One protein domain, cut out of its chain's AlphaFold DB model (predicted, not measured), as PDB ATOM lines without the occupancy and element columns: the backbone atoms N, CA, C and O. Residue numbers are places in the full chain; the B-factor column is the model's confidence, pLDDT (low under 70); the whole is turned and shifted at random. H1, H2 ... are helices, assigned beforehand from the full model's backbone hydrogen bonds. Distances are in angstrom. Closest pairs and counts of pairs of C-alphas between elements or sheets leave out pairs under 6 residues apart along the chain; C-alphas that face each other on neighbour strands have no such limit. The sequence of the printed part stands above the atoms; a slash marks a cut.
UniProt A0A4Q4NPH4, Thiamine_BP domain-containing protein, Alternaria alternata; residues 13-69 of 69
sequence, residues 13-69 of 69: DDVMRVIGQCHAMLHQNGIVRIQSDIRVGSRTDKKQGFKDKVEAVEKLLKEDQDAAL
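Overview. This is residues 13 to 69 of the 69 residues of the protein "Thiamine_BP domain-containing protein" of Alternaria alternata (UniProt A0A4Q4NPH4). Two separate helices, H1 and H2, are strung on one long open link and have no contact with each other. The link, residues 29 to 49, turns at the end of H1, runs back past that helix and turns again near residues 45 to 47 to reach H2, which sticks out with the rest of residues 41 to 69. The printed part has 57 residues, with two named helices in the order H1, H2 and no named strand, and its class is all helix. The whole is extended, with a radius of gyration of the C-alphas of 18.8 A, and the C-alphas span 58 by 26 by 13 A, a rod.

Arrangement. The longest helix by residues is H2, residues 50 to 67. It is apart from H1, residues 13 to 28. A long link of 21 residues joins H1 to H2. Residues 41 to 69, of which 50 to 67 belong to H2, stand free. In both H1 and H2, every O i to N i+4 pair is within hydrogen-bond range.

Along the chain. H2 runs from Phe 50, C-alpha at (-29.984, -28.503, 5.267), to Ala 67, C-alpha at (-10.228, -14.874, 15.701), 26.2 A from first to last C-alpha. H1 runs from Asp 13, C-alpha at (-46.837, -35.243, 5.894), to Gln 28, 22.0 A from first to last C-alpha.

Size, cuts and confidence. The two C-alphas farthest apart are those of Gly 30 and Leu 69, 58.3 A. The printed part has no cut, and Leu 69 is the chain's last residue. The C-alphas of residues 29 to 49, a long stretch with no named element, lie 7 to 28 A from the mean of all C-alphas. The mean pLDDT of the printed part is 95.4, and one printed residue, Leu 69, is under 70.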
ATOM      1  N   ASP A  13     -46.054 -34.192   6.534       98.25
ATOM      2  CA  ASP A  13     -46.837 -35.243   5.894       98.25
ATOM      3  C   ASP A  13     -46.120 -35.834   4.679       98.25
ATOM      4  O   ASP A  13     -46.087 -37.053   4.523       98.25
ATOM      5  N   ASP A  14     -45.483 -35.008   3.847       98.31
ATOM      6  CA  ASP A  14     -44.766 -35.500   2.666       98.31
ATOM      7  C   ASP A  14     -43.527 -36.312   3.037       98.31
ATOM      8  O   ASP A  14     -43.293 -37.376   2.458       98.31
ATOM      9  N   VAL A  15     -42.752 -35.842   4.021       98.19
ATOM     10  CA  VAL A  15     -41.545 -36.539   4.485       98.19
ATOM     11  C   VAL A  15     -41.915 -37.893   5.086       98.19
ATOM     12  O   VAL A  15     -41.354 -38.916   4.692       98.19
ATOM     13  N   MET A  16     -42.894 -37.930   5.995       98.31
ATOM     14  CA  MET A  16     -43.306 -39.178   6.645       98.31
ATOM     15  C   MET A  16     -43.977 -40.142   5.662       98.31
ATOM     16  O   MET A  16     -43.756 -41.353   5.739       98.31
ATOM     17  N   ARG A  17     -44.726 -39.623   4.680       98.50
ATOM     18  CA  ARG A  17     -45.308 -40.423   3.596       98.50
ATOM     19  C   ARG A  17     -44.235 -41.098   2.748       98.50
ATOM     20  O   ARG A  17     -44.347 -42.295   2.496       98.50
ATOM     21  N   VAL A  18     -43.193 -40.374   2.345       98.44
ATOM     22  CA  VAL A  18     -42.066 -40.948   1.590       98.44
ATOM     23  C   VAL A  18     -41.360 -42.040   2.393       98.44
ATOM     24  O   VAL A  18     -41.100 -43.116   1.855       98.44
ATOM     25  N   ILE A  19     -41.113 -41.818   3.687       98.25
ATOM     26  CA  ILE A  19     -40.487 -42.827   4.557       98.25
ATOM     27  C   ILE A  19     -41.358 -44.094   4.620       98.25
ATOM     28  O   ILE A  19     -40.850 -45.203   4.450       98.25
ATOM     29  N   GLY A  20     -42.675 -43.940   4.785       98.31
ATOM     30  CA  GLY A  20     -43.620 -45.059   4.763       98.31
ATOM     31  C   GLY A  20     -43.649 -45.804   3.424       98.31
ATOM     32  O   GLY A  20     -43.682 -47.033   3.403       98.31
ATOM     33  N   GLN A  21     -43.568 -45.085   2.300       98.56
ATOM     34  CA  GLN A  21     -43.489 -45.684   0.962       98.56
ATOM     35  C   GLN A  21     -42.216 -46.520   0.781       98.56
ATOM     36  O   GLN A  21     -42.287 -47.611   0.216       98.56
ATOM     37  N   CYS A  22     -41.073 -46.064   1.305       98.06
ATOM     38  CA  CYS A  22     -39.842 -46.855   1.299       98.06
ATOM     39  C   CYS A  22     -40.009 -48.180   2.060       98.06
ATOM     40  O   CYS A  22     -39.590 -49.226   1.566       98.06
ATOM     41  N   HIS A  23     -40.659 -48.158   3.229       98.62
ATOM     42  CA  HIS A  23     -40.939 -49.375   4.000       98.62
ATOM     43  C   HIS A  23     -41.898 -50.308   3.262       98.62
ATOM     44  O   HIS A  23     -41.611 -51.494   3.113       98.62
ATOM     45  N   ALA A  24     -43.004 -49.772   2.745       98.56
ATOM     46  CA  ALA A  24     -44.000 -50.544   2.007       98.56
ATOM     47  C   ALA A  24     -43.392 -51.241   0.783       98.56
ATOM     48  O   ALA A  24     -43.628 -52.429   0.571       98.56
ATOM     49  N   MET A  25     -42.561 -50.530   0.017       98.62
ATOM     50  CA  MET A  25     -41.841 -51.092  -1.124       98.62
ATOM     51  C   MET A  25     -40.935 -52.256  -0.700       98.62
ATOM     52  O   MET A  25     -40.935 -53.303  -1.338       98.62
ATOM     53  N   LEU A  26     -40.169 -52.119   0.382       98.31
ATOM     54  CA  LEU A  26     -39.284 -53.191   0.854       98.31
ATOM     55  C   LEU A  26     -40.067 -54.408   1.371       98.31
ATOM     56  O   LEU A  26     -39.689 -55.543   1.086       98.31
ATOM     57  N   HIS A  27     -41.188 -54.186   2.057       98.62
ATOM     58  CA  HIS A  27     -42.087 -55.261   2.473       98.62
ATOM     59  C   HIS A  27     -42.714 -56.001   1.282       98.62
ATOM     60  O   HIS A  27     -42.780 -57.229   1.300       98.62
ATOM     61  N   GLN A  28     -43.100 -55.292   0.214       98.50
ATOM     62  CA  GLN A  28     -43.567 -55.911  -1.039       98.50
ATOM     63  C   GLN A  28     -42.500 -56.810  -1.685       98.50
ATOM     64  O   GLN A  28     -42.840 -57.766  -2.372       98.50
ATOM     65  N   ASN A  29     -41.220 -56.546  -1.413       98.00
ATOM     66  CA  ASN A  29     -40.085 -57.358  -1.854       98.00
ATOM     67  C   ASN A  29     -39.702 -58.475  -0.858       98.00
ATOM     68  O   ASN A  29     -38.615 -59.040  -0.946       98.00
ATOM     69  N   GLY A  30     -40.574 -58.802   0.102       98.12
ATOM     70  CA  GLY A  30     -40.397 -59.932   1.018       98.12
ATOM     71  C   GLY A  30     -39.546 -59.647   2.258       98.12
ATOM     72  O   GLY A  30     -39.331 -60.550   3.067       98.12
ATOM     73  N   ILE A  31     -39.082 -58.408   2.465       98.56
ATOM     74  CA  ILE A  31     -38.397 -58.037   3.709       98.56
ATOM     75  C   ILE A  31     -39.418 -58.022   4.847       98.56
ATOM     76  O   ILE A  31     -40.364 -57.243   4.834       98.56
ATOM     77  N   VAL A  32     -39.231 -58.873   5.853       98.25
ATOM     78  CA  VAL A  32     -40.223 -59.061   6.928       98.25
ATOM     79  C   VAL A  32     -40.156 -57.958   7.988       98.25
ATOM     80  O   VAL A  32     -41.173 -57.589   8.568       98.25
ATOM     81  N   ARG A  33     -38.967 -57.404   8.251       98.50
ATOM     82  CA  ARG A  33     -38.761 -56.375   9.277       98.50
ATOM     83  C   ARG A  33     -37.762 -55.334   8.799       98.50
ATOM     84  O   ARG A  33     -36.685 -55.683   8.328       98.50
ATOM     85  N   ILE A  34     -38.110 -54.066   8.993       98.38
ATOM     86  CA  ILE A  34     -37.267 -52.913   8.683       98.38
ATOM     87  C   ILE A  34     -37.095 -52.115   9.973       98.38
ATOM     88  O   ILE A  34     -38.053 -51.906  10.715       98.38
ATOM     89  N   GLN A  35     -35.869 -51.692  10.258       98.19
ATOM     90  CA  GLN A  35     -35.578 -50.749  11.331       98.19
ATOM     91  C   GLN A  35     -35.149 -49.424  10.700       98.19
ATOM     92  O   GLN A  35     -34.410 -49.400   9.718       98.19
ATOM     93  N   SER A  36     -35.651 -48.315  11.235       97.75
ATOM     94  CA  SER A  36     -35.235 -46.975  10.831       97.75
ATOM     95  C   SER A  36     -34.926 -46.146  12.062       97.75
ATOM     96  O   SER A  36     -35.687 -46.153  13.026       97.75
ATOM     97  N   ASP A  37     -33.790 -45.456  12.019       98.00
ATOM     98  CA  ASP A  37     -33.430 -44.399  12.957       98.00
ATOM     99  C   ASP A  37     -33.702 -43.059  12.273       98.00
ATOM    100  O   ASP A  37     -33.218 -42.818  11.164       98.00
ATOM    101  N   ILE A  38     -34.523 -42.214  12.894       97.44
ATOM    102  CA  ILE A  38     -34.964 -40.949  12.303       97.44
ATOM    103  C   ILE A  38     -34.704 -39.827  13.300       97.44
ATOM    104  O   ILE A  38     -35.342 -39.742  14.348       97.44
ATOM    105  N   ARG A  39     -33.799 -38.918  12.932       97.25
ATOM    106  CA  ARG A  39     -33.639 -37.618  13.592       97.25
ATOM    107  C   ARG A  39     -34.412 -36.573  12.796       97.25
ATOM    108  O   ARG A  39     -34.015 -36.232  11.686       97.25
ATOM    109  N   VAL A  40     -35.505 -36.069  13.366       97.06
ATOM    110  CA  VAL A  40     -36.398 -35.089  12.730       97.06
ATOM    111  C   VAL A  40     -36.560 -33.857  13.614       97.06
ATOM    112  O   VAL A  40     -36.595 -33.960  14.837       97.06
ATOM    113  N   GLY A  41     -36.652 -32.680  12.996       95.94
ATOM    114  CA  GLY A  41     -36.908 -31.428  13.698       95.94
ATOM    115  C   GLY A  41     -37.720 -30.463  12.846       95.94
ATOM    116  O   GLY A  41     -37.532 -30.389  11.634       95.94
ATOM    117  N   SER A  42     -38.596 -29.707  13.498       96.12
ATOM    118  CA  SER A  42     -39.372 -28.609  12.921       96.12
ATOM    119  C   SER A  42     -39.083 -27.319  13.681       96.12
ATOM    120  O   SER A  42     -38.741 -27.353  14.862       96.12
ATOM    121  N   ARG A  43     -39.245 -26.172  13.023       95.38
ATOM    122  CA  ARG A  43     -39.076 -24.851  13.641       95.38
ATOM    123  C   ARG A  43     -40.063 -23.852  13.039       95.38
ATOM    124  O   ARG A  43     -40.461 -24.019  11.890       95.38
ATOM    125  N   THR A  44     -40.446 -22.834  13.803       96.81
ATOM    126  CA  THR A  44     -41.433 -21.812  13.397       96.81
ATOM    127  C   THR A  44     -40.847 -20.407  13.285       96.81
ATOM    128  O   THR A  44     -41.485 -19.518  12.737       96.81
ATOM    129  N   ASP A  45     -39.631 -20.200  13.783       97.50
ATOM    130  CA  ASP A  45     -38.967 -18.898  13.847       97.50
ATOM    131  C   ASP A  45     -38.320 -18.482  12.515       97.50
ATOM    132  O   ASP A  45     -38.212 -17.294  12.227       97.50
ATOM    133  N   LYS A  46     -37.894 -19.446  11.687       94.69
ATOM    134  CA  LYS A  46     -37.364 -19.191  10.339       94.69
ATOM    135  C   LYS A  46     -37.475 -20.402   9.422       94.69
ATOM    136  O   LYS A  46     -37.422 -21.546   9.871       94.69
ATOM    137  N   LYS A  47     -37.523 -20.148   8.113       93.56
ATOM    138  CA  LYS A  47     -37.314 -21.179   7.090       93.56
ATOM    139  C   LYS A  47     -35.811 -21.417   6.924       93.56
ATOM    140  O   LYS A  47     -35.059 -20.462   6.763       93.56
ATOM    141  N   GLN A  48     -35.380 -22.672   7.002       93.88
ATOM    142  CA  GLN A  48     -33.975 -23.054   6.858       93.88
ATOM    143  C   GLN A  48     -33.885 -24.478   6.307       93.88
ATOM    144  O   GLN A  48     -34.489 -25.376   6.896       93.88
ATOM    145  N   GLY A  49     -33.140 -24.671   5.218       93.56
ATOM    146  CA  GLY A  49     -32.822 -25.990   4.665       93.56
ATOM    147  C   GLY A  49     -31.499 -26.565   5.187       93.56
ATOM    148  O   GLY A  49     -30.764 -25.925   5.948       93.56
ATOM    149  N   PHE A  50     -31.154 -27.781   4.763       93.12
ATOM    150  CA  PHE A  50     -29.984 -28.503   5.267       93.12
ATOM    151  C   PHE A  50     -28.690 -27.858   4.783       93.12
ATOM    152  O   PHE A  50     -27.715 -27.820   5.529       93.12
ATOM    153  N   LYS A  51     -28.691 -27.308   3.562       93.38
ATOM    154  CA  LYS A  51     -27.542 -26.594   2.998       93.38
ATOM    155  C   LYS A  51     -27.252 -25.336   3.812       93.38
ATOM    156  O   LYS A  51     -26.133 -25.169   4.277       93.38
ATOM    157  N   ASP A  52     -28.288 -24.554   4.113       94.19
ATOM    158  CA  ASP A  52     -28.189 -23.359   4.957       94.19
ATOM    159  C   ASP A  52     -27.662 -23.686   6.364       94.19
ATOM    160  O   ASP A  52     -27.013 -22.860   7.003       94.19
ATOM    161  N   LYS A  53     -27.963 -24.881   6.894       92.62
ATOM    162  CA  LYS A  53     -27.395 -25.347   8.168       92.62
ATOM    163  C   LYS A  53     -25.896 -25.619   8.066       92.62
ATOM    164  O   LYS A  53     -25.174 -25.229   8.977       92.62
ATOM    165  N   VAL A  54     -25.448 -26.289   7.004       95.50
ATOM    166  CA  VAL A  54     -24.021 -26.576   6.782       95.50
ATOM    167  C   VAL A  54     -23.251 -25.272   6.595       95.50
ATOM    168  O   VAL A  54     -22.302 -25.026   7.332       95.50
ATOM    169  N   GLU A  55     -23.732 -24.390   5.718       96.81
ATOM    170  CA  GLU A  55     -23.104 -23.091   5.441       96.81
ATOM    171  C   GLU A  55     -23.016 -22.212   6.699       96.81
ATOM    172  O   GLU A  55     -22.006 -21.547   6.931       96.81
ATOM    173  N   ALA A  56     -24.044 -22.231   7.557       95.12
ATOM    174  CA  ALA A  56     -24.007 -21.506   8.825       95.12
ATOM    175  C   ALA A  56     -22.901 -22.017   9.761       95.12
ATOM    176  O   ALA A  56     -22.234 -21.208  10.400       95.12
ATOM    177  N   VAL A  57     -22.689 -23.334   9.841       97.06
ATOM    178  CA  VAL A  57     -21.611 -23.916  10.657       97.06
ATOM    179  C   VAL A  57     -20.245 -23.612  10.047       97.06
ATOM    180  O   VAL A  57     -19.348 -23.193  10.769       97.06
ATOM    181  N   GLU A  58     -20.086 -23.763   8.732       97.31
ATOM    182  CA  GLU A  58     -18.831 -23.454   8.032       97.31
ATOM    183  C   GLU A  58     -18.409 -21.997   8.229       97.31
ATOM    184  O   GLU A  58     -17.241 -21.717   8.492       97.31
ATOM    185  N   LYS A  59     -19.369 -21.067   8.168       96.56
ATOM    186  CA  LYS A  59     -19.122 -19.653   8.452       96.56
ATOM    187  C   LYS A  59     -18.625 -19.435   9.883       96.56
ATOM    188  O   LYS A  59     -17.617 -18.761  10.063       96.56
ATOM    189  N   LEU A  60     -19.302 -20.017  10.876       96.62
ATOM    190  CA  LEU A  60     -18.914 -19.886  12.285       96.62
ATOM    191  C   LEU A  60     -17.517 -20.460  12.545       96.62
ATOM    192  O   LEU A  60     -16.725 -19.844  13.247       96.62
ATOM    193  N   LEU A  61     -17.197 -21.613  11.952       96.56
ATOM    194  CA  LEU A  61     -15.875 -22.233  12.085       96.56
ATOM    195  C   LEU A  61     -14.771 -21.374  11.464       96.56
ATOM    196  O   LEU A  61     -13.673 -21.311  12.009       96.56
ATOM    197  N   LYS A  62     -15.050 -20.708  10.339       95.81
ATOM    198  CA  LYS A  62     -14.102 -19.785   9.715       95.81
ATOM    199  C   LYS A  62     -13.858 -18.550  10.586       95.81
ATOM    200  O   LYS A  62     -12.712 -18.172  10.789       95.81
ATOM    201  N   GLU A  63     -14.922 -17.949  11.115       94.94
ATOM    202  CA  GLU A  63     -14.820 -16.788  12.013       94.94
ATOM    203  C   GLU A  63     -14.027 -17.119  13.288       94.94
ATOM    204  O   GLU A  63     -13.215 -16.310  13.728       94.94
ATOM    205  N   ASP A  64     -14.213 -18.318  13.846       93.56
ATOM    206  CA  ASP A  64     -13.481 -18.787  15.030       93.56
ATOM    207  C   ASP A  64     -11.984 -19.013  14.741       93.56
ATOM    208  O   ASP A  64     -11.126 -18.662  15.548       93.56
ATOM    209  N   GLN A  65     -11.649 -19.533  13.554       90.81
ATOM    210  CA  GLN A  65     -10.257 -19.678  13.109       90.81
ATOM    211  C   GLN A  65      -9.567 -18.327  12.906       90.81
ATOM    212  O   GLN A  65      -8.426 -18.162  13.333       90.81
ATOM    213  N   ASP A  66     -10.255 -17.369  12.284       90.25
ATOM    214  CA  ASP A  66      -9.723 -16.026  12.040       90.25
ATOM    215  C   ASP A  66      -9.526 -15.247  13.356       90.25
ATOM    216  O   ASP A  66      -8.600 -14.449  13.459       90.25
ATOM    217  N   ALA A  67     -10.358 -15.488  14.376       84.56
ATOM    218  CA  ALA A  67     -10.228 -14.874  15.701       84.56
ATOM    219  C   ALA A  67      -9.097 -15.470  16.563       84.56
ATOM    220  O   ALA A  67      -8.696 -14.859  17.556       84.56
ATOM    221  N   ALA A  68      -8.607 -16.665  16.218       77.75
ATOM    222  CA  ALA A  68      -7.528 -17.355  16.924       77.75
ATOM    223  C   ALA A  68      -6.118 -17.034  16.377       77.75
ATOM    224  O   ALA A  68      -5.131 -17.516  16.942       77.75
ATOM    225  N   LEU A  69      -6.027 -16.255  15.290       58.78
ATOM    226  CA  LEU A  69      -4.798 -15.774  14.639       58.78
ATOM    227  C   LEU A  69      -4.462 -14.336  15.058       58.78
ATOM    228  O   LEU A  69      -3.248 -14.046  15.162       58.78
TER     229      LEU A  69